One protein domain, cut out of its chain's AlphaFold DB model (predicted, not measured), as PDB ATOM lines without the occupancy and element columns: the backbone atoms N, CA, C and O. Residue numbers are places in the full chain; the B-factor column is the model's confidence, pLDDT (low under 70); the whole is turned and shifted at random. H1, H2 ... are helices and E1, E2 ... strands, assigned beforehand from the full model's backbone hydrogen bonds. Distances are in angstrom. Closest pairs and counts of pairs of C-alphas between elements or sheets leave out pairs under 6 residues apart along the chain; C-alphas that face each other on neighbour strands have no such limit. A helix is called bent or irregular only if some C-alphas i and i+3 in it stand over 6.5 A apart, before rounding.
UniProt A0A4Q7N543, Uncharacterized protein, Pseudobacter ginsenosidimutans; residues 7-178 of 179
ATOM      1  N   GLU A   7     -31.366   4.188 -48.570       77.25
ATOM      2  CA  GLU A   7     -32.777   4.561 -48.379       77.25
ATOM      3  C   GLU A   7     -32.969   5.501 -47.177       77.25
ATOM      4  O   GLU A   7     -33.653   6.522 -47.264       77.25
ATOM      5  N   ASN A   8     -32.274   5.226 -46.067       76.12
ATOM      6  CA  ASN A   8     -32.292   6.086 -44.879       76.12
ATOM      7  C   ASN A   8     -31.631   7.445 -45.148       76.12
ATOM      8  O   ASN A   8     -32.034   8.458 -44.573       76.12
ATOM      9  N   LYS A   9     -30.615   7.475 -46.019       75.44
ATOM     10  CA  LYS A   9     -29.919   8.703 -46.422       75.44
ATOM     11  C   LYS A   9     -30.800   9.581 -47.313       75.44
ATOM     12  O   LYS A   9     -30.853  10.790 -47.096       75.44
ATOM     13  N   LEU A  10     -31.520   8.980 -48.260       78.44
ATOM     14  CA  LEU A  10     -32.482   9.672 -49.123       78.44
ATOM     15  C   LEU A  10     -33.629  10.282 -48.310       78.44
ATOM     16  O   LEU A  10     -33.848  11.491 -48.380       78.44
ATOM     17  N   ALA A  11     -34.259   9.494 -47.433       79.50
ATOM     18  CA  ALA A  11     -35.336   9.976 -46.566       79.50
ATOM     19  C   ALA A  11     -34.884  11.116 -45.629       79.50
ATOM     20  O   ALA A  11     -35.636  12.055 -45.348       79.50
ATOM     21  N   PHE A  12     -33.635  11.072 -45.146       79.69
ATOM     22  CA  PHE A  12     -33.055  12.153 -44.348       79.69
ATOM     23  C   PHE A  12     -32.866  13.444 -45.162       79.69
ATOM     24  O   PHE A  12     -33.228  14.524 -44.686       79.69
ATOM     25  N   LEU A  13     -32.339  13.341 -46.388       79.50
ATOM     26  CA  LEU A  13     -32.120  14.486 -47.279       79.50
ATOM     27  C   LEU A  13     -33.435  15.148 -47.704       79.50
ATOM     28  O   LEU A  13     -33.538  16.375 -47.661       79.50
ATOM     29  N   GLU A  14     -34.458  14.363 -48.040       79.38
ATOM     30  CA  GLU A  14     -35.789  14.879 -48.381       79.38
ATOM     31  C   GLU A  14     -36.412  15.652 -47.216       79.38
ATOM     32  O   GLU A  14     -36.944  16.754 -47.390       79.38
ATOM     33  N   LYS A  15     -36.280  15.125 -45.994       80.00
ATOM     34  CA  LYS A  15     -36.761  15.796 -44.784       80.00
ATOM     35  C   LYS A  15     -36.015  17.105 -44.518       80.00
ATOM     36  O   LYS A  15     -36.641  18.091 -44.117       80.00
ATOM     37  N   GLU A  16     -34.699  17.151 -44.739       77.12
ATOM     38  CA  GLU A  16     -33.922  18.391 -44.620       77.12
ATOM     39  C   GLU A  16     -34.304  19.424 -45.685       77.12
ATOM     40  O   GLU A  16     -34.520  20.588 -45.336       77.12
ATOM     41  N   LEU A  17     -34.466  19.013 -46.945       77.25
ATOM     42  CA  LEU A  17     -34.915  19.879 -48.038       77.25
ATOM     43  C   LEU A  17     -36.307  20.461 -47.765       77.25
ATOM     44  O   LEU A  17     -36.514  21.668 -47.906       77.25
ATOM     45  N   ALA A  18     -37.248  19.641 -47.289       77.00
ATOM     46  CA  ALA A  18     -38.589  20.095 -46.926       77.00
ATOM     47  C   ALA A  18     -38.564  21.118 -45.772       77.00
ATOM     48  O   ALA A  18     -39.257  22.144 -45.813       77.00
ATOM     49  N   LEU A  19     -37.728  20.887 -44.752       77.81
ATOM     50  CA  LEU A  19     -37.532  21.826 -43.642       77.81
ATOM     51  C   LEU A  19     -36.893  23.142 -44.104       77.81
ATOM     52  O   LEU A  19     -37.331  24.216 -43.678       77.81
ATOM     53  N   GLN A  20     -35.900  23.080 -44.993       73.81
ATOM     54  CA  GLN A  20     -35.282  24.263 -45.595       73.81
ATOM     55  C   GLN A  20     -36.282  25.047 -46.456       73.81
ATOM     56  O   GLN A  20     -36.358  26.271 -46.334       73.81
ATOM     57  N   GLY A  21     -37.117  24.364 -47.244       73.31
ATOM     58  CA  GLY A  21     -38.181  24.981 -48.040       73.31
ATOM     59  C   GLY A  21     -39.213  25.712 -47.176       73.31
ATOM     60  O   GLY A  21     -39.524  26.880 -47.422       73.31
ATOM     61  N   LYS A  22     -39.688  25.075 -46.094       76.62
ATOM     62  CA  LYS A  22     -40.623  25.695 -45.136       76.62
ATOM     63  C   LYS A  22     -40.007  26.910 -44.438       76.62
ATOM     64  O   LYS A  22     -40.686  27.917 -44.235       76.62
ATOM     65  N   LYS A  23     -38.722  26.838 -44.085       72.94
ATOM     66  CA  LYS A  23     -37.989  27.952 -43.473       72.94
ATOM     67  C   LYS A  23     -37.801  29.119 -44.441       72.94
ATOM     68  O   LYS A  23     -38.066  30.252 -44.057       72.94
ATOM     69  N   SER A  24     -37.417  28.840 -45.683       73.38
ATOM     70  CA  SER A  24     -37.268  29.844 -46.741       73.38
ATOM     71  C   SER A  24     -38.571  30.622 -46.963       73.38
ATOM     72  O   SER A  24     -38.563  31.851 -46.962       73.38
ATOM     73  N   ARG A  25     -39.722  29.929 -47.009       78.69
ATOM     74  CA  ARG A  25     -41.041  30.585 -47.108       78.69
ATOM     75  C   ARG A  25     -41.343  31.510 -45.924       78.69
ATOM     76  O   ARG A  25     -41.858  32.602 -46.124       78.69
ATOM     77  N   ARG A  26     -40.991  31.114 -44.695       81.81
ATOM     78  CA  ARG A  26     -41.198  31.941 -43.485       81.81
ATOM     79  C   ARG A  26     -40.320  33.196 -43.435       81.81
ATOM     80  O   ARG A  26     -40.639  34.115 -42.686       81.81
ATOM     81  N   LEU A  27     -39.229  33.225 -44.199       85.06
ATOM     82  CA  LEU A  27     -38.305  34.357 -44.282       85.06
ATOM     83  C   LEU A  27     -38.692  35.375 -45.364       85.06
ATOM     84  O   LEU A  27     -38.185  36.490 -45.335       85.06
ATOM     85  N   ALA A  28     -39.608  35.035 -46.276       85.00
ATOM     86  CA  ALA A  28     -40.012  35.925 -47.366       85.00
ATOM     87  C   ALA A  28     -40.645  37.236 -46.863       85.00
ATOM     88  O   ALA A  28     -40.282  38.313 -47.325       85.00
ATOM     89  N   ILE A  29     -41.543  37.146 -45.876       87.00
ATOM     90  CA  ILE A  29     -42.213  38.311 -45.277       87.00
ATOM     91  C   ILE A  29     -41.214  39.259 -44.592       87.00
ATOM     92  O   ILE A  29     -41.195  40.435 -44.945       87.00
ATOM     93  N   PRO A  30     -40.359  38.809 -43.651       86.69
ATOM     94  CA  PRO A  30     -39.451  39.728 -42.974       86.69
ATOM     95  C   PRO A  30     -38.402  40.324 -43.931       86.69
ATOM     96  O   PRO A  30     -38.070  41.498 -43.804       86.69
ATOM     97  N   LEU A  31     -37.955  39.580 -44.952       87.88
ATOM     98  CA  LEU A  31     -37.120  40.127 -46.031       87.88
ATOM     99  C   LEU A  31     -37.822  41.265 -46.790       87.88
ATOM    100  O   LEU A  31     -37.199  42.285 -47.073       87.88
ATOM    101  N   ALA A  32     -39.112  41.111 -47.101       89.44
ATOM    102  CA  ALA A  32     -39.893  42.152 -47.764       89.44
ATOM    103  C   ALA A  32     -40.073  43.397 -46.879       89.44
ATOM    104  O   ALA A  32     -39.980  44.512 -47.384       89.44
ATOM    105  N   ILE A  33     -40.263  43.223 -45.564       90.50
ATOM    106  CA  ILE A  33     -40.328  44.339 -44.600       90.50
ATOM    107  C   ILE A  33     -39.015  45.119 -44.598       90.50
ATOM    108  O   ILE A  33     -39.027  46.348 -44.652       90.50
ATOM    109  N   TYR A  34     -37.885  44.416 -44.573       89.19
ATOM    110  CA  TYR A  34     -36.565  45.038 -44.554       89.19
ATOM    111  C   TYR A  34     -36.312  45.866 -45.818       89.19
ATOM    112  O   TYR A  34     -35.963  47.045 -45.744       89.19
ATOM    113  N   LEU A  35     -36.599  45.270 -46.981       91.56
ATOM    114  CA  LEU A  35     -36.494  45.925 -48.282       91.56
ATOM    115  C   LEU A  35     -37.428  47.136 -48.389       91.56
ATOM    116  O   LEU A  35     -36.995  48.220 -48.771       91.56
ATOM    117  N   GLY A  36     -38.699  46.967 -48.017       90.69
ATOM    118  CA  GLY A  36     -39.695  48.036 -48.045       90.69
ATOM    119  C   GLY A  36     -39.312  49.206 -47.141       90.69
ATOM    120  O   GLY A  36     -39.424  50.358 -47.549       90.69
ATOM    121  N   THR A  37     -38.779  48.919 -45.950       90.69
ATOM    122  CA  THR A  37     -38.274  49.949 -45.027       90.69
ATOM    123  C   THR A  37     -37.082  50.692 -45.633       90.69
ATOM    124  O   THR A  37     -37.064  51.921 -45.628       90.69
ATOM    125  N   GLY A  38     -36.118  49.971 -46.216       89.19
ATOM    126  CA  GLY A  38     -34.964  50.561 -46.899       89.19
ATOM    127  C   GLY A  38     -35.358  51.489 -48.050       89.19
ATOM    128  O   GLY A  38     -34.871  52.619 -48.116       89.19
ATOM    129  N   ILE A  39     -36.290  51.050 -48.905       91.69
ATOM    130  CA  ILE A  39     -36.841  51.847 -50.013       91.69
ATOM    131  C   ILE A  39     -37.550  53.094 -49.483       91.69
ATOM    132  O   ILE A  39     -37.327  54.189 -49.989       91.69
ATOM    133  N   LEU A  40     -38.383  52.955 -48.451       90.75
ATOM    134  CA  LEU A  40     -39.131  54.077 -47.890       90.75
ATOM    135  C   LEU A  40     -38.194  55.151 -47.321       90.75
ATOM    136  O   LEU A  40     -38.391  56.336 -47.579       90.75
ATOM    137  N   ILE A  41     -37.141  54.742 -46.609       87.88
ATOM    138  CA  ILE A  41     -36.119  55.657 -46.079       87.88
ATOM    139  C   ILE A  41     -35.312  56.303 -47.214       87.88
ATOM    140  O   ILE A  41     -34.982  57.486 -47.129       87.88
ATOM    141  N   PHE A  42     -35.038  55.569 -48.296       87.69
ATOM    142  CA  PHE A  42     -34.378  56.116 -49.483       87.69
ATOM    143  C   PHE A  42     -35.226  57.187 -50.174       87.69
ATOM    144  O   PHE A  42     -34.760  58.288 -50.442       87.69
ATOM    145  N   ILE A  43     -36.501  56.893 -50.433       85.94
ATOM    146  CA  ILE A  43     -37.423  57.855 -51.046       85.94
ATOM    147  C   ILE A  43     -37.556  59.085 -50.142       85.94
ATOM    148  O   ILE A  43     -37.507  60.216 -50.622       85.94
ATOM    149  N   TYR A  44     -37.649  58.878 -48.826       82.75
ATOM    150  CA  TYR A  44     -37.662  59.970 -47.858       82.75
ATOM    151  C   TYR A  44     -36.402  60.845 -47.954       82.75
ATOM    152  O   TYR A  44     -36.513  62.072 -47.946       82.75
ATOM    153  N   SER A  45     -35.209  60.255 -48.077       79.44
ATOM    154  CA  SER A  45     -33.964  61.029 -48.181       79.44
ATOM    155  C   SER A  45     -33.893  61.865 -49.464       79.44
ATOM    156  O   SER A  45     -33.401  62.994 -49.418       79.44
ATOM    157  N   LEU A  46     -34.447  61.361 -50.574       77.12
ATOM    158  CA  LEU A  46     -34.550  62.086 -51.843       77.12
ATOM    159  C   LEU A  46     -35.553  63.247 -51.778       77.12
ATOM    160  O   LEU A  46     -35.262  64.337 -52.263       77.12
ATOM    161  N   LEU A  47     -36.717  63.048 -51.151       73.81
ATOM    162  CA  LEU A  47     -37.753  64.085 -51.044       73.81
ATOM    163  C   LEU A  47     -37.348  65.244 -50.119       73.81
ATOM    164  O   LEU A  47     -37.763  66.379 -50.336       73.81
ATOM    165  N   PHE A  48     -36.528  64.981 -49.098       65.94
ATOM    166  CA  PHE A  48     -36.087  65.987 -48.121       65.94
ATOM    167  C   PHE A  48     -34.644  66.489 -48.353       65.94
ATOM    168  O   PHE A  48     -34.040  67.048 -47.430       65.94
ATOM    169  N   TRP A  49     -34.119  66.343 -49.585       57.75
ATOM    170  CA  TRP A  49     -32.729  66.609 -50.020       57.75
ATOM    171  C   TRP A  49     -32.129  67.965 -49.583       57.75
ATOM    172  O   TRP A  49     -30.920  68.078 -49.400       57.75
ATOM    173  N   GLN A  50     -32.951  68.990 -49.342       55.00
ATOM    174  CA  GLN A  50     -32.496  70.347 -48.998       55.00
ATOM    175  C   GLN A  50     -32.124  70.566 -47.512       55.00
ATOM    176  O   GLN A  50     -31.778  71.679 -47.126       55.00
ATOM    177  N   SER A  51     -32.162  69.535 -46.658       54.50
ATOM    178  CA  SER A  51     -31.946  69.677 -45.203       54.50
ATOM    179  C   SER A  51     -30.481  69.398 -44.789       54.50
ATOM    180  O   SER A  51     -30.045  68.244 -44.787       54.50
ATOM    181  N   SER A  52     -29.702  70.426 -44.420       49.19
ATOM    182  CA  SER A  52     -28.277  70.320 -44.023       49.19
ATOM    183  C   SER A  52     -28.018  70.508 -42.516       49.19
ATOM    184  O   SER A  52     -28.590  71.431 -41.940       49.19
ATOM    185  N   ILE A  53     -27.115  69.732 -41.886       49.56
ATOM    186  CA  ILE A  53     -26.538  70.044 -40.551       49.56
ATOM    187  C   ILE A  53     -25.145  70.619 -40.735       49.56
ATOM    188  O   ILE A  53     -24.372  70.101 -41.535       49.56
ATOM    189  N   VAL A  54     -24.796  71.613 -39.924       47.69
ATOM    190  CA  VAL A  54     -23.413  72.039 -39.699       47.69
ATOM    191  C   VAL A  54     -22.952  71.467 -38.355       47.69
ATOM    192  O   VAL A  54     -23.397  71.924 -37.308       47.69
ATOM    193  N   PHE A  55     -22.075  70.466 -38.360       44.78
ATOM    194  CA  PHE A  55     -21.369  70.002 -37.163       44.78
ATOM    195  C   PHE A  55     -20.112  70.849 -36.972       44.78
ATOM    196  O   PHE A  55     -19.374  71.074 -37.924       44.78
ATOM    197  N   LYS A  56     -19.836  71.315 -35.752       40.88
ATOM    198  CA  LYS A  56     -18.550  71.942 -35.419       40.88
ATOM    199  C   LYS A  56     -17.719  70.927 -34.634       40.88
ATOM    200  O   LYS A  56     -18.046  70.644 -33.488       40.88
ATOM    201  N   ILE A  57     -16.678  70.370 -35.249       45.66
ATOM    202  CA  ILE A  57     -15.722  69.458 -34.602       45.66
ATOM    203  C   ILE A  57     -14.360  70.149 -34.644       45.66
ATOM    204  O   ILE A  57     -13.883  70.446 -35.732       45.66
ATOM    205  N   ASN A  58     -13.752  70.448 -33.488       38.91
ATOM    206  CA  ASN A  58     -12.427  71.089 -33.382       38.91
ATOM    207  C   ASN A  58     -12.198  72.202 -34.423       38.91
ATOM    208  O   ASN A  58     -11.349  72.088 -35.301       38.91
ATOM    209  N   GLU A  59     -13.032  73.244 -34.371       45.28
ATOM    210  CA  GLU A  59     -13.004  74.415 -35.270       45.28
ATOM    211  C   GLU A  59     -13.342  74.173 -36.752       45.28
ATOM    212  O   GLU A  59     -13.675  75.128 -37.455       45.28
ATOM    213  N   THR A  60     -13.416  72.924 -37.213       34.72
ATOM    214  CA  THR A  60     -13.912  72.594 -38.554       34.72
ATOM    215  C   THR A  60     -15.432  72.452 -38.576       34.72
ATOM    216  O   THR A  60     -16.045  71.765 -37.754       34.72
ATOM    217  N   ARG A  61     -16.069  73.139 -39.534       46.53
ATOM    218  CA  ARG A  61     -17.495  72.991 -39.842       46.53
ATOM    219  C   ARG A  61     -17.672  71.801 -40.783       46.53
ATOM    220  O   ARG A  61     -17.527  71.939 -41.992       46.53
ATOM    221  N   VAL A  62     -17.979  70.637 -40.230       43.88
ATOM    222  CA  VAL A  62     -18.348  69.443 -40.992       43.88
ATOM    223  C   VAL A  62     -19.837  69.526 -41.313       43.88
ATOM    224  O   VAL A  62     -20.686  69.328 -40.451       43.88
ATOM    225  N   LEU A  63     -20.177  69.848 -42.558       50.81
ATOM    226  CA  LEU A  63     -21.562  69.776 -43.014       50.81
ATOM    227  C   LEU A  63     -21.935  68.313 -43.266       50.81
ATOM    228  O   LEU A  63     -21.463  67.712 -44.226       50.81
ATOM    229  N   MET A  64     -22.792  67.740 -42.423       52.81
ATOM    230  CA  MET A  64     -23.423  66.457 -42.725       52.81
ATOM    231  C   MET A  64     -24.872  66.750 -43.073       52.81
ATOM    232  O   MET A  64     -25.671  67.146 -42.222       52.81
ATOM    233  N   HIS A  65     -25.235  66.589 -44.340       58.16
ATOM    234  CA  HIS A  65     -26.633  66.718 -44.702       58.16
ATOM    235  C   HIS A  65     -27.428  65.587 -44.042       58.16
ATOM    236  O   HIS A  65     -27.023  64.424 -44.087       58.16
ATOM    237  N   GLY A  66     -28.567  65.905 -43.416       58.94
ATOM    238  CA  GLY A  66     -29.436  64.879 -42.819       58.94
ATOM    239  C   GLY A  66     -29.884  63.839 -43.832       58.94
ATOM    240  O   GLY A  66     -30.134  62.684 -43.500       58.94
ATOM    241  N   THR A  67     -29.891  64.250 -45.091       66.06
ATOM    242  CA  THR A  67     -30.169  63.441 -46.269       66.06
ATOM    243  C   THR A  67     -29.063  62.425 -46.531       66.06
ATOM    244  O   THR A  67     -29.377  61.272 -46.807       66.06
ATOM    245  N   SER A  68     -27.787  62.782 -46.338       69.69
ATOM    246  CA  SER A  68     -26.655  61.851 -46.418       69.69
ATOM    247  C   SER A  68     -26.730  60.776 -45.334       69.69
ATOM    248  O   SER A  68     -26.504  59.604 -45.622       69.69
ATOM    249  N   PHE A  69     -27.110  61.148 -44.106       72.88
ATOM    250  CA  PHE A  69     -27.298  60.185 -43.016       72.88
ATOM    251  C   PHE A  69     -28.454  59.214 -43.303       72.88
ATOM    252  O   PHE A  69     -28.295  58.003 -43.164       72.88
ATOM    253  N   MET A  70     -29.599  59.725 -43.774       77.88
ATOM    254  CA  MET A  70     -30.742  58.883 -44.156       77.88
ATOM    255  C   MET A  70     -30.430  57.983 -45.358       77.88
ATOM    256  O   MET A  70     -30.838  56.823 -45.380       77.88
ATOM    257  N   ALA A  71     -29.667  58.481 -46.334       80.00
ATOM    258  CA  ALA A  71     -29.192  57.678 -47.455       80.00
ATOM    259  C   ALA A  71     -28.250  56.556 -46.986       80.00
ATOM    260  O   ALA A  71     -28.438  55.411 -47.389       80.00
ATOM    261  N   MET A  72     -27.304  56.844 -46.081       83.81
ATOM    262  CA  MET A  72     -26.450  55.820 -45.460       83.81
ATOM    263  C   MET A  72     -27.272  54.755 -44.733       83.81
ATOM    264  O   MET A  72     -27.002  53.567 -44.892       83.81
ATOM    265  N   LEU A  73     -28.291  55.165 -43.971       85.44
ATOM    266  CA  LEU A  73     -29.165  54.242 -43.250       85.44
ATOM    267  C   LEU A  73     -29.928  53.326 -44.213       85.44
ATOM    268  O   LEU A  73     -30.029  52.127 -43.979       85.44
ATOM    269  N   SER A  74     -30.416  53.867 -45.329       88.62
ATOM    270  CA  SER A  74     -31.056  53.066 -46.369       88.62
ATOM    271  C   SER A  74     -30.084  52.072 -47.014       88.62
ATOM    272  O   SER A  74     -30.399  50.888 -47.102       88.62
ATOM    273  N   VAL A  75     -28.881  52.514 -47.401       89.94
ATOM    274  CA  VAL A  75     -27.841  51.638 -47.973       89.94
ATOM    275  C   VAL A  75     -27.477  50.513 -47.007       89.94
ATOM    276  O   VAL A  75     -27.347  49.362 -47.421       89.94
ATOM    277  N   PHE A  76     -27.374  50.823 -45.716       90.31
ATOM    278  CA  PHE A  76     -27.152  49.837 -44.666       90.31
ATOM    279  C   PHE A  76     -28.274  48.788 -44.617       90.31
ATOM    280  O   PHE A  76     -27.992  47.588 -44.625       90.31
ATOM    281  N   LEU A  77     -29.542  49.217 -44.670       91.50
ATOM    282  CA  LEU A  77     -30.676  48.293 -44.739       91.50
ATOM    283  C   LEU A  77     -30.650  47.445 -46.032       91.50
ATOM    284  O   LEU A  77     -30.933  46.248 -46.026       91.50
ATOM    285  N   PHE A  78     -30.272  48.017 -47.174       92.12
ATOM    286  CA  PHE A  78     -30.121  47.231 -48.404       92.12
ATOM    287  C   PHE A  78     -29.012  46.179 -48.292       92.12
ATOM    288  O   PHE A  78     -29.185  45.047 -48.751       92.12
ATOM    289  N   PHE A  79     -27.895  46.525 -47.657       92.56
ATOM    290  CA  PHE A  79     -26.785  45.604 -47.450       92.56
ATOM    291  C   PHE A  79     -27.176  44.433 -46.541       92.56
ATOM    292  O   PHE A  79     -26.948  43.273 -46.881       92.56
ATOM    293  N   GLU A  80     -27.830  44.706 -45.415       89.75
ATOM    294  CA  GLU A  80     -28.322  43.646 -44.535       89.75
ATOM    295  C   GLU A  80     -29.417  42.788 -45.188       89.75
ATOM    296  O   GLU A  80     -29.433  41.566 -45.009       89.75
ATOM    297  N   TRP A  81     -30.299  43.388 -45.996       93.56
ATOM    298  CA  TRP A  81     -31.263  42.633 -46.798       93.56
ATOM    299  C   TRP A  81     -30.563  41.653 -47.746       93.56
ATOM    300  O   TRP A  81     -30.930  40.476 -47.782       93.56
ATOM    301  N   LEU A  82     -29.536  42.112 -48.474       92.31
ATOM    302  CA  LEU A  82     -28.734  41.266 -49.363       92.31
ATOM    303  C   LEU A  82     -28.090  40.114 -48.589       92.31
ATOM    304  O   LEU A  82     -28.197  38.959 -49.002       92.31
ATOM    305  N   CYS A  83     -27.487  40.404 -47.435       90.81
ATOM    306  CA  CYS A  83     -26.916  39.393 -46.547       90.81
ATOM    307  C   CYS A  83     -27.948  38.318 -46.174       90.81
ATOM    308  O   CYS A  83     -27.684  37.120 -46.305       90.81
ATOM    309  N   TYR A  84     -29.154  38.717 -45.765       88.88
ATOM    310  CA  TYR A  84     -30.220  37.767 -45.452       88.88
ATOM    311  C   TYR A  84     -30.728  37.001 -46.670       88.88
ATOM    312  O   TYR A  84     -31.064  35.822 -46.543       88.88
ATOM    313  N   TRP A  85     -30.788  37.639 -47.836       87.69
ATOM    314  CA  TRP A  85     -31.209  36.998 -49.074       87.69
ATOM    315  C   TRP A  85     -30.247  35.874 -49.472       87.69
ATOM    316  O   TRP A  85     -30.685  34.740 -49.692       87.69
ATOM    317  N   PHE A  86     -28.939  36.158 -49.481       87.50
ATOM    318  CA  PHE A  86     -27.901  35.175 -49.798       87.50
ATOM    319  C   PHE A  86     -27.804  34.073 -48.739       87.50
ATOM    320  O   PHE A  86     -27.737  32.889 -49.075       87.50
ATOM    321  N   TRP A  87     -27.859  34.424 -47.452       84.81
ATOM    322  CA  TRP A  87     -27.679  33.460 -46.365       84.81
ATOM    323  C   TRP A  87     -28.968  32.839 -45.830       84.81
ATOM    324  O   TRP A  87     -28.908  32.096 -44.853       84.81
ATOM    325  N   ARG A  88     -30.130  33.036 -46.471       80.12
ATOM    326  CA  ARG A  88     -31.433  32.519 -45.993       80.12
ATOM    327  C   ARG A  88     -31.440  31.023 -45.652       80.12
ATOM    328  O   ARG A  88     -32.139  30.595 -44.733       80.12
ATOM    329  N   GLN A  89     -30.653  30.226 -46.378       73.94
ATOM    330  CA  GLN A  89     -30.523  28.775 -46.183       73.94
ATOM    331  C   GLN A  89     -29.663  28.415 -44.960       73.94
ATOM    332  O   GLN A  89     -29.869  27.374 -44.338       73.94
ATOM    333  N   PHE A  90     -28.748  29.306 -44.579       78.62
ATOM    334  CA  PHE A  90     -27.746  29.124 -43.530       78.62
ATOM    335  C   PHE A  90     -28.054  29.920 -42.264       78.62
ATOM    336  O   PHE A  90     -27.165  30.161 -41.465       78.62
ATOM    337  N   LEU A  91     -29.295  30.351 -42.051       83.31
ATOM    338  CA  LEU A  91     -29.677  30.982 -40.787       83.31
ATOM    339  C   LEU A  91     -29.899  29.914 -39.718       83.31
ATOM    340  O   LEU A  91     -30.257  28.780 -40.037       83.31
ATOM    341  N   TYR A  92     -29.782  30.252 -38.438       82.69
ATOM    342  CA  TYR A  92     -30.085  29.314 -37.357       82.69
ATOM    343  C   TYR A  92     -31.597  29.228 -37.129       82.69
ATOM    344  O   TYR A  92     -32.202  28.163 -37.302       82.69
ATOM    345  N   SER A  93     -32.244  30.368 -36.892       86.19
ATOM    346  CA  SER A  93     -33.668  30.466 -36.571       86.19
ATOM    347  C   SER A  93     -34.355  31.585 -37.352       86.19
ATOM    348  O   SER A  93     -33.834  32.691 -37.465       86.19
ATOM    349  N   ALA A  94     -35.561  31.301 -37.852       85.50
ATOM    350  CA  ALA A  94     -36.407  32.319 -38.476       85.50
ATOM    351  C   ALA A  94     -36.937  33.330 -37.445       85.50
ATOM    352  O   ALA A  94     -37.118  34.493 -37.780       85.50
ATOM    353  N   LEU A  95     -37.149  32.908 -36.193       88.19
ATOM    354  CA  LEU A  95     -37.644  33.786 -35.130       88.19
ATOM    355  C   LEU A  95     -36.610  34.854 -34.756       88.19
ATOM    356  O   LEU A  95     -36.969  36.014 -34.596       88.19
ATOM    357  N   LEU A  96     -35.324  34.488 -34.698       88.50
ATOM    358  CA  LEU A  96     -34.247  35.460 -34.480       88.50
ATOM    359  C   LEU A  96     -34.152  36.455 -35.642       88.50
ATOM    360  O   LEU A  96     -33.952  37.639 -35.413       88.50
ATOM    361  N   THR A  97     -34.338  35.994 -36.882       90.00
ATOM    362  CA  THR A  97     -34.393  36.891 -38.046       90.00
ATOM    363  C   THR A  97     -35.543  37.888 -37.934       90.00
ATOM    364  O   THR A  97     -35.339  39.071 -38.172       90.00
ATOM    365  N   TRP A  98     -36.730  37.434 -37.523       91.94
ATOM    366  CA  TRP A  98     -37.875  38.310 -37.273       91.94
ATOM    367  C   TRP A  98     -37.583  39.353 -36.195       91.94
ATOM    368  O   TRP A  98     -37.836  40.534 -36.407       91.94
ATOM    369  N   LEU A  99     -37.029  38.923 -35.062       93.25
ATOM    370  CA  LEU A  99     -36.725  39.808 -33.944       93.25
ATOM    371  C   LEU A  99     -35.685  40.864 -34.332       93.25
ATOM    372  O   LEU A  99     -35.894  42.041 -34.064       93.25
ATOM    373  N   HIS A 100     -34.619  40.464 -35.029       94.12
ATOM    374  CA  HIS A 100     -33.631  41.400 -35.558       94.12
ATOM    375  C   HIS A 100     -34.272  42.434 -36.489       94.12
ATOM    376  O   HIS A 100     -34.144  43.630 -36.260       94.12
ATOM    377  N   ILE A 101     -35.016  41.973 -37.496       92.00
ATOM    378  CA  ILE A 101     -35.623  42.839 -38.511       92.00
ATOM    379  C   ILE A 101     -36.595  43.840 -37.885       92.00
ATOM    380  O   ILE A 101     -36.541  45.021 -38.211       92.00
ATOM    381  N   LEU A 102     -37.446  43.399 -36.955       93.12
ATOM    382  CA  LEU A 102     -38.396  44.285 -36.282       93.12
ATOM    383  C   LEU A 102     -37.693  45.347 -35.430       93.12
ATOM    384  O   LEU A 102     -38.086  46.512 -35.479       93.12
ATOM    385  N   ILE A 103     -36.650  44.970 -34.683       92.44
ATOM    386  CA  ILE A 103     -35.890  45.916 -33.857       92.44
ATOM    387  C   ILE A 103     -35.146  46.915 -34.745       92.44
ATOM    388  O   ILE A 103     -35.271  48.120 -34.540       92.44
ATOM    389  N   THR A 104     -34.422  46.435 -35.755       92.19
ATOM    390  CA  THR A 104     -33.617  47.279 -36.641       92.19
ATOM    391  C   THR A 104     -34.498  48.242 -37.438       92.19
ATOM    392  O   THR A 104     -34.281  49.451 -37.376       92.19
ATOM    393  N   CYS A 105     -35.566  47.757 -38.086       91.44
ATOM    394  CA  CYS A 105     -36.520  48.625 -38.782       91.44
ATOM    395  C   CYS A 105     -37.207  49.611 -37.827       91.44
ATOM    396  O   CYS A 105     -37.346  50.786 -38.165       91.44
ATOM    397  N   GLY A 106     -37.617  49.162 -36.635       89.38
ATOM    398  CA  GLY A 106     -38.251  50.018 -35.632       89.38
ATOM    399  C   GLY A 106     -37.344  51.167 -35.189       89.38
ATOM    400  O   GLY A 106     -37.781  52.317 -35.146       89.38
ATOM    401  N   ILE A 107     -36.064  50.880 -34.943       89.12
ATOM    402  CA  ILE A 107     -35.062  51.891 -34.593       89.12
ATOM    403  C   ILE A 107     -34.807  52.838 -35.770       89.12
ATOM    404  O   ILE A 107     -34.792  54.052 -35.576       89.12
ATOM    405  N   CYS A 108     -34.670  52.326 -36.996       87.50
ATOM    406  CA  CYS A 108     -34.492  53.163 -38.185       87.50
ATOM    407  C   CYS A 108     -35.675  54.119 -38.403       87.50
ATOM    408  O   CYS A 108     -35.468  55.307 -38.644       87.50
ATOM    409  N   LEU A 109     -36.912  53.636 -38.266       86.69
ATOM    410  CA  LEU A 109     -38.116  54.467 -38.362       86.69
ATOM    411  C   LEU A 109     -38.176  55.514 -37.248       86.69
ATOM    412  O   LEU A 109     -38.529  56.667 -37.500       86.69
ATOM    413  N   LEU A 110     -37.784  55.143 -36.030       84.38
ATOM    414  CA  LEU A 110     -37.686  56.073 -34.913       84.38
ATOM    415  C   LEU A 110     -36.642  57.167 -35.181       84.38
ATOM    416  O   LEU A 110     -36.911  58.341 -34.913       84.38
ATOM    417  N   PHE A 111     -35.495  56.831 -35.774       78.69
ATOM    418  CA  PHE A 111     -34.506  57.820 -36.216       78.69
ATOM    419  C   PHE A 111     -35.066  58.756 -37.292       78.69
ATOM    420  O   PHE A 111     -34.856  59.964 -37.210       78.69
ATOM    421  N   VAL A 112     -35.820  58.238 -38.263       78.25
ATOM    422  CA  VAL A 112     -36.466  59.049 -39.314       78.25
ATOM    423  C   VAL A 112     -37.503  60.007 -38.721       78.25
ATOM    424  O   VAL A 112     -37.530  61.191 -39.074       78.25
ATOM    425  N   ALA A 113     -38.326  59.528 -37.785       76.94
ATOM    426  CA  ALA A 113     -39.360  60.319 -37.123       76.94
ATOM    427  C   ALA A 113     -38.770  61.413 -36.219       76.94
ATOM    428  O   ALA A 113     -39.232  62.554 -36.224       76.94
ATOM    429  N   THR A 114     -37.723  61.081 -35.464       73.25
ATOM    430  CA  THR A 114     -37.069  62.017 -34.535       73.25
ATOM    431  C   THR A 114     -36.068  62.941 -35.217       73.25
ATOM    432  O   THR A 114     -35.681  63.942 -34.609       73.25
ATOM    433  N   HIS A 115     -35.700  62.659 -36.477       68.75
ATOM    434  CA  HIS A 115     -34.737  63.444 -37.242       68.75
ATOM    435  C   HIS A 115     -35.123  64.925 -37.192       68.75
ATOM    436  O   HIS A 115     -34.437  65.679 -36.513       68.75
ATOM    437  N   LYS A 116     -36.255  65.362 -37.763       61.22
ATOM    438  CA  LYS A 116     -36.585  66.799 -37.902       61.22
ATOM    439  C   LYS A 116     -36.499  67.591 -36.594       61.22
ATOM    440  O   LYS A 116     -35.979  68.706 -36.602       61.22
ATOM    441  N   SER A 117     -36.970  67.018 -35.487       59.62
ATOM    442  CA  SER A 117     -36.857  67.637 -34.164       59.62
ATOM    443  C   SER A 117     -35.393  67.839 -33.784       59.62
ATOM    444  O   SER A 117     -34.997  68.951 -33.456       59.62
ATOM    445  N   TYR A 118     -34.562  66.806 -33.931       57.09
ATOM    446  CA  TYR A 118     -33.127  66.886 -33.676       57.09
ATOM    447  C   TYR A 118     -32.413  67.950 -34.531       57.09
ATOM    448  O   TYR A 118     -31.645  68.748 -33.986       57.09
ATOM    449  N   PHE A 119     -32.711  68.020 -35.837       54.91
ATOM    450  CA  PHE A 119     -32.136  69.038 -36.736       54.91
ATOM    451  C   PHE A 119     -32.536  70.454 -36.313       54.91
ATOM    452  O   PHE A 119     -31.706  71.358 -36.339       54.91
ATOM    453  N   ARG A 120     -33.781  70.661 -35.868       53.56
ATOM    454  CA  ARG A 120     -34.256  71.983 -35.435       53.56
ATOM    455  C   ARG A 120     -33.571  72.479 -34.156       53.56
ATOM    456  O   ARG A 120     -33.407  73.684 -34.009       53.56
ATOM    457  N   PHE A 121     -33.152  71.575 -33.266       52.00
ATOM    458  CA  PHE A 121     -32.491  71.926 -31.999       52.00
ATOM    459  C   PHE A 121     -30.984  72.207 -32.123       52.00
ATOM    460  O   PHE A 121     -30.452  72.950 -31.307       52.00
ATOM    461  N   HIS A 122     -30.299  71.636 -33.121       50.16
ATOM    462  CA  HIS A 122     -28.834  71.742 -33.267       50.16
ATOM    463  C   HIS A 122     -28.380  72.732 -34.356       50.16
ATOM    464  O   HIS A 122     -27.182  72.947 -34.524       50.16
ATOM    465  N   VAL A 123     -29.315  73.330 -35.105       48.41
ATOM    466  CA  VAL A 123     -29.033  74.355 -36.134       48.41
ATOM    467  C   VAL A 123     -29.179  75.787 -35.584       48.41
ATOM    468  O   VAL A 123     -28.702  76.738 -36.199       48.41
ATOM    469  N   THR A 124     -29.789  75.978 -34.411       47.09
ATOM    470  CA  THR A 124     -29.941  77.296 -33.775       47.09
ATOM    471  C   THR A 124     -28.643  77.779 -33.118       47.09
ATOM    472  O   THR A 124     -27.915  77.010 -32.496       47.09
ATOM    473  N   ASN A 125     -28.366  79.080 -33.269       49.41
ATOM    474  CA  ASN A 125     -27.233  79.831 -32.703       49.41
ATOM    475  C   ASN A 125     -26.841  79.329 -31.289       49.41
ATOM    476  O   ASN A 125     -27.747  79.137 -30.479       49.41
ATOM    477  N   PRO A 126     -25.549  79.187 -30.920       53.44
ATOM    478  CA  PRO A 126     -25.130  78.661 -29.611       53.44
ATOM    479  C   PRO A 126     -25.769  79.382 -28.409       53.44
ATOM    480  O   PRO A 126     -26.065  78.753 -27.399       53.44
ATOM    481  N   MET A 127     -26.081  80.676 -28.543       47.62
ATOM    482  CA  MET A 127     -26.810  81.451 -27.531       47.62
ATOM    483  C   MET A 127     -28.298  81.061 -27.416       47.62
ATOM    484  O   MET A 127     -28.839  81.010 -26.318       47.62
ATOM    485  N   GLN A 128     -28.961  80.732 -28.531       48.72
ATOM    486  CA  GLN A 128     -30.334  80.209 -28.542       48.72
ATOM    487  C   GLN A 128     -30.392  78.743 -28.108       48.72
ATOM    488  O   GLN A 128     -31.338  78.358 -27.431       48.72
ATOM    489  N   SER A 129     -29.386  77.938 -28.457       49.41
ATOM    490  CA  SER A 129     -29.238  76.562 -27.975       49.41
ATOM    491  C   SER A 129     -29.121  76.536 -26.447       49.41
ATOM    492  O   SER A 129     -29.916  75.858 -25.807       49.41
ATOM    493  N   ALA A 130     -28.268  77.381 -25.853       51.97
ATOM    494  CA  ALA A 130     -28.165  77.510 -24.399       51.97
ATOM    495  C   ALA A 130     -29.479  77.996 -23.748       51.97
ATOM    496  O   ALA A 130     -29.910  77.454 -22.729       51.97
ATOM    497  N   LEU A 131     -30.174  78.973 -24.349       49.97
ATOM    498  CA  LEU A 131     -31.450  79.483 -23.822       49.97
ATOM    499  C   LEU A 131     -32.568  78.423 -23.876       49.97
ATOM    500  O   LEU A 131     -33.338  78.278 -22.929       49.97
ATOM    501  N   ILE A 132     -32.633  77.647 -24.964       50.84
ATOM    502  CA  ILE A 132     -33.595  76.553 -25.159       50.84
ATOM    503  C   ILE A 132     -33.263  75.356 -24.258       50.84
ATOM    504  O   ILE A 132     -34.184  74.772 -23.696       50.84
ATOM    505  N   GLN A 133     -31.985  75.025 -24.051       51.06
ATOM    506  CA  GLN A 133     -31.538  74.012 -23.081       51.06
ATOM    507  C   GLN A 133     -31.919  74.380 -21.641       51.06
ATOM    508  O   GLN A 133     -32.291  73.516 -20.850       51.06
ATOM    509  N   THR A 134     -31.889  75.672 -21.310       51.47
ATOM    510  CA  THR A 134     -32.295  76.161 -19.984       51.47
ATOM    511  C   THR A 134     -33.825  76.174 -19.825       51.47
ATOM    512  O   THR A 134     -34.337  75.882 -18.745       51.47
ATOM    513  N   LEU A 135     -34.572  76.457 -20.903       50.12
ATOM    514  CA  LEU A 135     -36.044  76.446 -20.928       50.12
ATOM    515  C   LEU A 135     -36.640  75.028 -20.991       50.12
ATOM    516  O   LEU A 135     -37.696  74.775 -20.413       50.12
ATOM    517  N   LEU A 136     -35.965  74.086 -21.652       51.16
ATOM    518  CA  LEU A 136     -36.319  72.672 -21.678       51.16
ATOM    519  C   LEU A 136     -35.315  71.872 -20.842       51.16
ATOM    520  O   LEU A 136     -34.339  71.345 -21.368       51.16
ATOM    521  N   LYS A 137     -35.650  71.622 -19.570       49.09
ATOM    522  CA  LYS A 137     -35.032  70.600 -18.687       49.09
ATOM    523  C   LYS A 137     -35.047  69.152 -19.254       49.09
ATOM    524  O   LYS A 137     -34.879  68.189 -18.511       49.09
ATOM    525  N   GLY A 138     -35.315  68.961 -20.547       47.84
ATOM    526  CA  GLY A 138     -35.516  67.682 -21.226       47.84
ATOM    527  C   GLY A 138     -34.280  67.097 -21.919       47.84
ATOM    528  O   GLY A 138     -34.366  65.963 -22.380       47.84
ATOM    529  N   GLU A 139     -33.145  67.801 -21.998       44.22
ATOM    530  CA  GLU A 139     -31.952  67.273 -22.689       44.22
ATOM    531  C   GLU A 139     -31.381  65.996 -22.064       44.22
ATOM    532  O   GLU A 139     -31.003  65.085 -22.801       44.22
ATOM    533  N   LEU A 140     -31.409  65.868 -20.733       43.44
ATOM    534  CA  LEU A 140     -31.023  64.626 -20.051       43.44
ATOM    535  C   LEU A 140     -31.839  63.424 -20.559       43.44
ATOM    536  O   LEU A 140     -31.270  62.376 -20.853       43.44
ATOM    537  N   ARG A 141     -33.147  63.601 -20.802       46.31
ATOM    538  CA  ARG A 141     -34.006  62.532 -21.341       46.31
ATOM    539  C   ARG A 141     -33.689  62.187 -22.795       46.31
ATOM    540  O   ARG A 141     -33.770  61.022 -23.164       46.31
ATOM    541  N   PHE A 142     -33.331  63.163 -23.632       44.06
ATOM    542  CA  PHE A 142     -32.981  62.894 -25.032       44.06
ATOM    543  C   PHE A 142     -31.610  62.214 -25.179       44.06
ATOM    544  O   PHE A 142     -31.449  61.377 -26.067       44.06
ATOM    545  N   ILE A 143     -30.638  62.529 -24.314       46.72
ATOM    546  CA  ILE A 143     -29.320  61.873 -24.297       46.72
ATOM    547  C   ILE A 143     -29.435  60.430 -23.777       46.72
ATOM    548  O   ILE A 143     -28.891  59.518 -24.399       46.72
ATOM    549  N   GLU A 144     -30.205  60.188 -22.713       50.88
ATOM    550  CA  GLU A 144     -30.476  58.831 -22.204       50.88
ATOM    551  C   GLU A 144     -31.242  57.965 -23.216       50.88
ATOM    552  O   GLU A 144     -30.949  56.783 -23.398       50.88
ATOM    553  N   PHE A 145     -32.184  58.557 -23.955       58.88
ATOM    554  CA  PHE A 145     -32.912  57.847 -25.007       58.88
ATOM    555  C   PHE A 145     -32.003  57.438 -26.180       58.88
ATOM    556  O   PHE A 145     -32.208  56.400 -26.817       58.88
ATOM    557  N   ARG A 146     -30.958  58.228 -26.457       61.62
ATOM    558  CA  ARG A 146     -29.968  57.960 -27.511       61.62
ATOM    559  C   ARG A 146     -29.016  56.825 -27.164       61.62
ATOM    560  O   ARG A 146     -28.752  55.982 -28.016       61.62
ATOM    561  N   SER A 147     -28.513  56.787 -25.933       66.94
ATOM    562  CA  SER A 147     -27.622  55.705 -25.505       66.94
ATOM    563  C   SER A 147     -28.361  54.367 -25.466       66.94
ATOM    564  O   SER A 147     -27.836  53.363 -25.944       66.94
ATOM    565  N   LEU A 148     -29.616  54.367 -25.002       78.38
ATOM    566  CA  LEU A 148     -30.457  53.173 -24.981       78.38
ATOM    567  C   LEU A 148     -30.760  52.661 -26.395       78.38
ATOM    568  O   LEU A 148     -30.591  51.476 -26.666       78.38
ATOM    569  N   THR A 149     -31.166  53.535 -27.319       81.38
ATOM    570  CA  THR A 149     -31.456  53.132 -28.708       81.38
ATOM    571  C   THR A 149     -30.214  52.621 -29.435       81.38
ATOM    572  O   THR A 149     -30.303  51.612 -30.134       81.38
ATOM    573  N   ALA A 150     -29.047  53.237 -29.221       80.69
ATOM    574  CA  ALA A 150     -27.779  52.742 -29.754       80.69
ATOM    575  C   ALA A 150     -27.400  51.367 -29.174       80.69
ATOM    576  O   ALA A 150     -26.967  50.486 -29.917       80.69
ATOM    577  N   PHE A 151     -27.614  51.150 -27.872       87.69
ATOM    578  CA  PHE A 151     -27.367  49.858 -27.229       87.69
ATOM    579  C   PHE A 151     -28.297  48.764 -27.764       87.69
ATOM    580  O   PHE A 151     -27.836  47.681 -28.121       87.69
ATOM    581  N   VAL A 152     -29.598  49.048 -27.882       90.94
ATOM    582  CA  VAL A 152     -30.575  48.101 -28.443       90.94
ATOM    583  C   VAL A 152     -30.253  47.797 -29.907       90.94
ATOM    584  O   VAL A 152     -30.335  46.642 -30.320       90.94
ATOM    585  N   PHE A 153     -29.818  48.796 -30.681       88.50
ATOM    586  CA  PHE A 153     -29.360  48.587 -32.050       88.50
ATOM    587  C   PHE A 153     -28.132  47.671 -32.097       88.50
ATOM    588  O   PHE A 153     -28.135  46.683 -32.824       88.50
ATOM    589  N   ALA A 154     -27.113  47.925 -31.272       89.94
ATOM    590  CA  ALA A 154     -25.931  47.067 -31.185       89.94
ATOM    591  C   ALA A 154     -26.284  45.626 -30.768       89.94
ATOM    592  O   ALA A 154     -25.753  44.668 -31.329       89.94
ATOM    593  N   ALA A 155     -27.229  45.456 -29.839       91.25
ATOM    594  CA  ALA A 155     -27.739  44.144 -29.450       91.25
ATOM    595  C   ALA A 155     -28.458  43.434 -30.612       91.25
ATOM    596  O   ALA A 155     -28.285  42.228 -30.798       91.25
ATOM    597  N   ALA A 156     -29.215  44.170 -31.430       91.69
ATOM    598  CA  ALA A 156     -29.840  43.640 -32.640       91.69
ATOM    599  C   ALA A 156     -28.773  43.145 -33.637       91.69
ATOM    600  O   ALA A 156     -28.856  42.015 -34.119       91.69
ATOM    601  N   GLN A 157     -27.710  43.924 -33.849       92.94
ATOM    602  CA  GLN A 157     -26.584  43.540 -34.707       92.94
ATOM    603  C   GLN A 157     -25.848  42.295 -34.192       92.94
ATOM    604  O   GLN A 157     -25.523  41.378 -34.953       92.94
ATOM    605  N   ALA A 158     -25.651  42.191 -32.877       91.94
ATOM    606  CA  ALA A 158     -25.109  40.983 -32.260       91.94
ATOM    607  C   ALA A 158     -26.027  39.765 -32.481       91.94
ATOM    608  O   ALA A 158     -25.546  38.656 -32.719       91.94
ATOM    609  N   LEU A 159     -27.348  39.963 -32.465       91.62
ATOM    610  CA  LEU A 159     -28.329  38.912 -32.729       91.62
ATOM    611  C   LEU A 159     -28.280  38.422 -34.184       91.62
ATOM    612  O   LEU A 159     -28.418  37.220 -34.426       91.62
ATOM    613  N   PHE A 160     -28.027  39.316 -35.143       89.25
ATOM    614  CA  PHE A 160     -27.752  38.948 -36.532       89.25
ATOM    615  C   PHE A 160     -26.517  38.045 -36.642       89.25
ATOM    616  O   PHE A 160     -26.613  36.931 -37.172       89.25
ATOM    617  N   LEU A 161     -25.390  38.476 -36.067       90.94
ATOM    618  CA  LEU A 161     -24.140  37.711 -36.070       90.94
ATOM    619  C   LEU A 161     -24.295  36.356 -35.376       90.94
ATOM    620  O   LEU A 161     -23.821  35.341 -35.888       90.94
ATOM    621  N   PHE A 162     -25.012  36.305 -34.252       90.69
ATOM    622  CA  PHE A 162     -25.307  35.059 -33.553       90.69
ATOM    623  C   PHE A 162     -26.155  34.111 -34.409       90.69
ATOM    624  O   PHE A 162     -25.857  32.922 -34.500       90.69
ATOM    625  N   ASN A 163     -27.198  34.620 -35.070       89.56
ATOM    626  CA  ASN A 163     -28.083  33.804 -35.901       89.56
ATOM    627  C   ASN A 163     -27.344  33.190 -37.103       89.56
ATOM    628  O   ASN A 163     -27.661  32.075 -37.523       89.56
ATOM    629  N   TRP A 164     -26.345  33.894 -37.633       86.31
ATOM    630  CA  TRP A 164     -25.461  33.381 -38.675       86.31
ATOM    631  C   TRP A 164     -24.408  32.406 -38.116       86.31
ATOM    632  O   TRP A 164     -24.308  31.262 -38.568       86.31
ATOM    633  N   GLY A 165     -23.684  32.794 -37.066       86.00
ATOM    634  CA  GLY A 165     -22.627  31.986 -36.454       86.00
ATOM    635  C   GLY A 165     -23.130  30.660 -35.872       86.00
ATOM    636  O   GLY A 165     -22.535  29.606 -36.104       86.00
ATOM    637  N   ALA A 166     -24.275  30.660 -35.185       85.31
ATOM    638  CA  ALA A 166     -24.867  29.446 -34.618       85.31
ATOM    639  C   ALA A 166     -25.229  28.408 -35.695       85.31
ATOM    640  O   ALA A 166     -25.138  27.197 -35.466       85.31
ATOM    641  N   ALA A 167     -25.605  28.854 -36.895       80.12
ATOM    642  CA  ALA A 167     -25.875  27.959 -38.011       80.12
ATOM    643  C   ALA A 167     -24.598  27.299 -38.547       80.12
ATOM    644  O   ALA A 167     -24.596  26.094 -38.818       80.12
ATOM    645  N   TYR A 168     -23.503  28.060 -38.623       80.44
ATOM    646  CA  TYR A 168     -22.189  27.544 -38.996       80.44
ATOM    647  C   TYR A 168     -21.716  26.446 -38.027       80.44
ATOM    648  O   TYR A 168     -21.360  25.343 -38.455       80.44
ATOM    649  N   PHE A 169     -21.808  26.682 -36.713       79.81
ATOM    650  CA  PHE A 169     -21.426  25.686 -35.702       79.81
ATOM    651  C   PHE A 169     -22.324  24.441 -35.710       79.81
ATOM    652  O   PHE A 169     -21.830  23.321 -35.549       79.81
ATOM    653  N   ARG A 170     -23.634  24.598 -35.947       75.94
ATOM    654  CA  ARG A 170     -24.562  23.461 -36.074       75.94
ATOM    655  C   ARG A 170     -24.218  22.574 -37.271       75.94
ATOM    656  O   ARG A 170     -24.304  21.351 -37.157       75.94
ATOM    657  N   SER A 171     -23.820  23.172 -38.395       68.38
ATOM    658  CA  SER A 171     -23.401  22.434 -39.591       68.38
ATOM    659  C   SER A 171     -22.161  21.572 -39.319       68.38
ATOM    660  O   SER A 171     -22.154  20.385 -39.647       68.38
ATOM    661  N   LYS A 172     -21.154  22.114 -38.615       67.88
ATOM    662  CA  LYS A 172     -19.959  21.349 -38.213       67.88
ATOM    663  C   LYS A 172     -20.277  20.187 -37.268       67.88
ATOM    664  O   LYS A 172     -19.819  19.076 -37.517       67.88
ATOM    665  N   LYS A 173     -21.096  20.409 -36.229       64.12
ATOM    666  CA  LYS A 173     -21.490  19.337 -35.291       64.12
ATOM    667  C   LYS A 173     -22.236  18.195 -35.983       64.12
ATOM    668  O   LYS A 173     -21.990  17.042 -35.662       64.12
ATOM    669  N   LYS A 174     -23.112  18.494 -36.950       58.47
ATOM    670  CA  LYS A 174     -23.809  17.454 -37.725       58.47
ATOM    671  C   LYS A 174     -22.850  16.598 -38.550       58.47
ATOM    672  O   LYS A 174     -23.026  15.389 -38.576       58.47
ATOM    673  N   LYS A 175     -21.838  17.196 -39.188       56.59
ATOM    674  CA  LYS A 175     -20.841  16.434 -39.957       56.59
ATOM    675  C   LYS A 175     -20.012  15.500 -39.070       56.59
ATOM    676  O   LYS A 175     -19.741  14.389 -39.490       56.59
ATOM    677  N   ALA A 176     -19.678  15.913 -37.848       59.25
ATOM    678  CA  ALA A 176     -18.886  15.107 -36.914       59.25
ATOM    679  C   ALA A 176     -19.622  13.885 -36.324       59.25
ATOM    680  O   ALA A 176     -18.970  12.999 -35.801       59.25
ATOM    681  N   ILE A 177     -20.959  13.844 -36.377       53.09
ATOM    682  CA  ILE A 177     -21.773  12.717 -35.868       53.09
ATOM    683  C   ILE A 177     -22.041  11.669 -36.970       53.09
ATOM    684  O   ILE A 177     -22.513  10.573 -36.688       53.09
ATOM    685  N   VAL A 178     -21.793  12.019 -38.236       48.44
ATOM    686  CA  VAL A 178     -22.085  11.179 -39.415       48.44
ATOM    687  C   VAL A 178     -20.830  10.461 -39.942       48.44
ATOM    688  O   VAL A 178     -20.957   9.592 -40.799       48.44
TER     689      VAL A 178
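This is residues 7 to 178 of the 179 residues of an uncharacterized protein of Pseudobacter ginsenosidimutans (UniProt A0A4Q7N543). A long rod: four helices, H1b, H2, H3 and H5, stand side by side in an up-and-down bundle, each running against the one before it. At one end sit the strand hairpin E1-E2 and short H4; at the other, residues 7 to 19 of H1 and 172 to 178 of H5 stick out. The 172 printed residues, mostly helix, run H1 E1 E2 H2 H3 H4 H5, with E1 and E2 antiparallel. The whole is loose, radius of gyration of the C-alphas 21.8 A, spanning 80 by 31 by 27 A.

E1, residues 52 to 57, and E2, 60 to 65, form a hairpin; N 55 and O 62 are 2.8 A apart, within hydrogen-bond range. C-alphas of Ile 53 in E1 and Phe 119 in H3, residues 94 to 122, come within 6.8 A. H2, residues 66 to 90, and H3 form a helical hairpin, touching at Leu 73 and Cys 108, C-alphas 7.4 A apart. H1, residues 7 to 47, assigned as one helix by its hydrogen bonds, is bent: C-alphas 26 and 29 are 6.7 A apart. Its arm H1b, 29 to 47, touches H2, opposite ways at a shallow tilt of 18 degrees; the closest C-alphas, Gly 38 and Ser 74, are 4.7 A apart. H5, residues 139 to 178, touches H3 at His 100 and Ala 156, C-alphas 5.3 A apart. H4, residues 126 to 135, touches no helix. Every O i to N i+4 pair is within hydrogen-bond range in H1a, residues 7 to 26, H1b and H4, but 19 of 21 in H2, 23 of 25 in H3 and 34 of 36 in H5.

H1a begins at C-alpha 7, (-32.777, 4.561, -48.379). H2 is 35.8 A long, H3 40.5 A. H5, 59.4 A, ends at C-alpha 178, (-22.085, 11.179, -39.415).

The farthest C-alphas, Glu 7 and Met 127, are 79.9 A apart. The printed part has no cut, and its links are tight. pLDDT is under 70 in residues 48 to 68, 115 to 147 and 171 to 178.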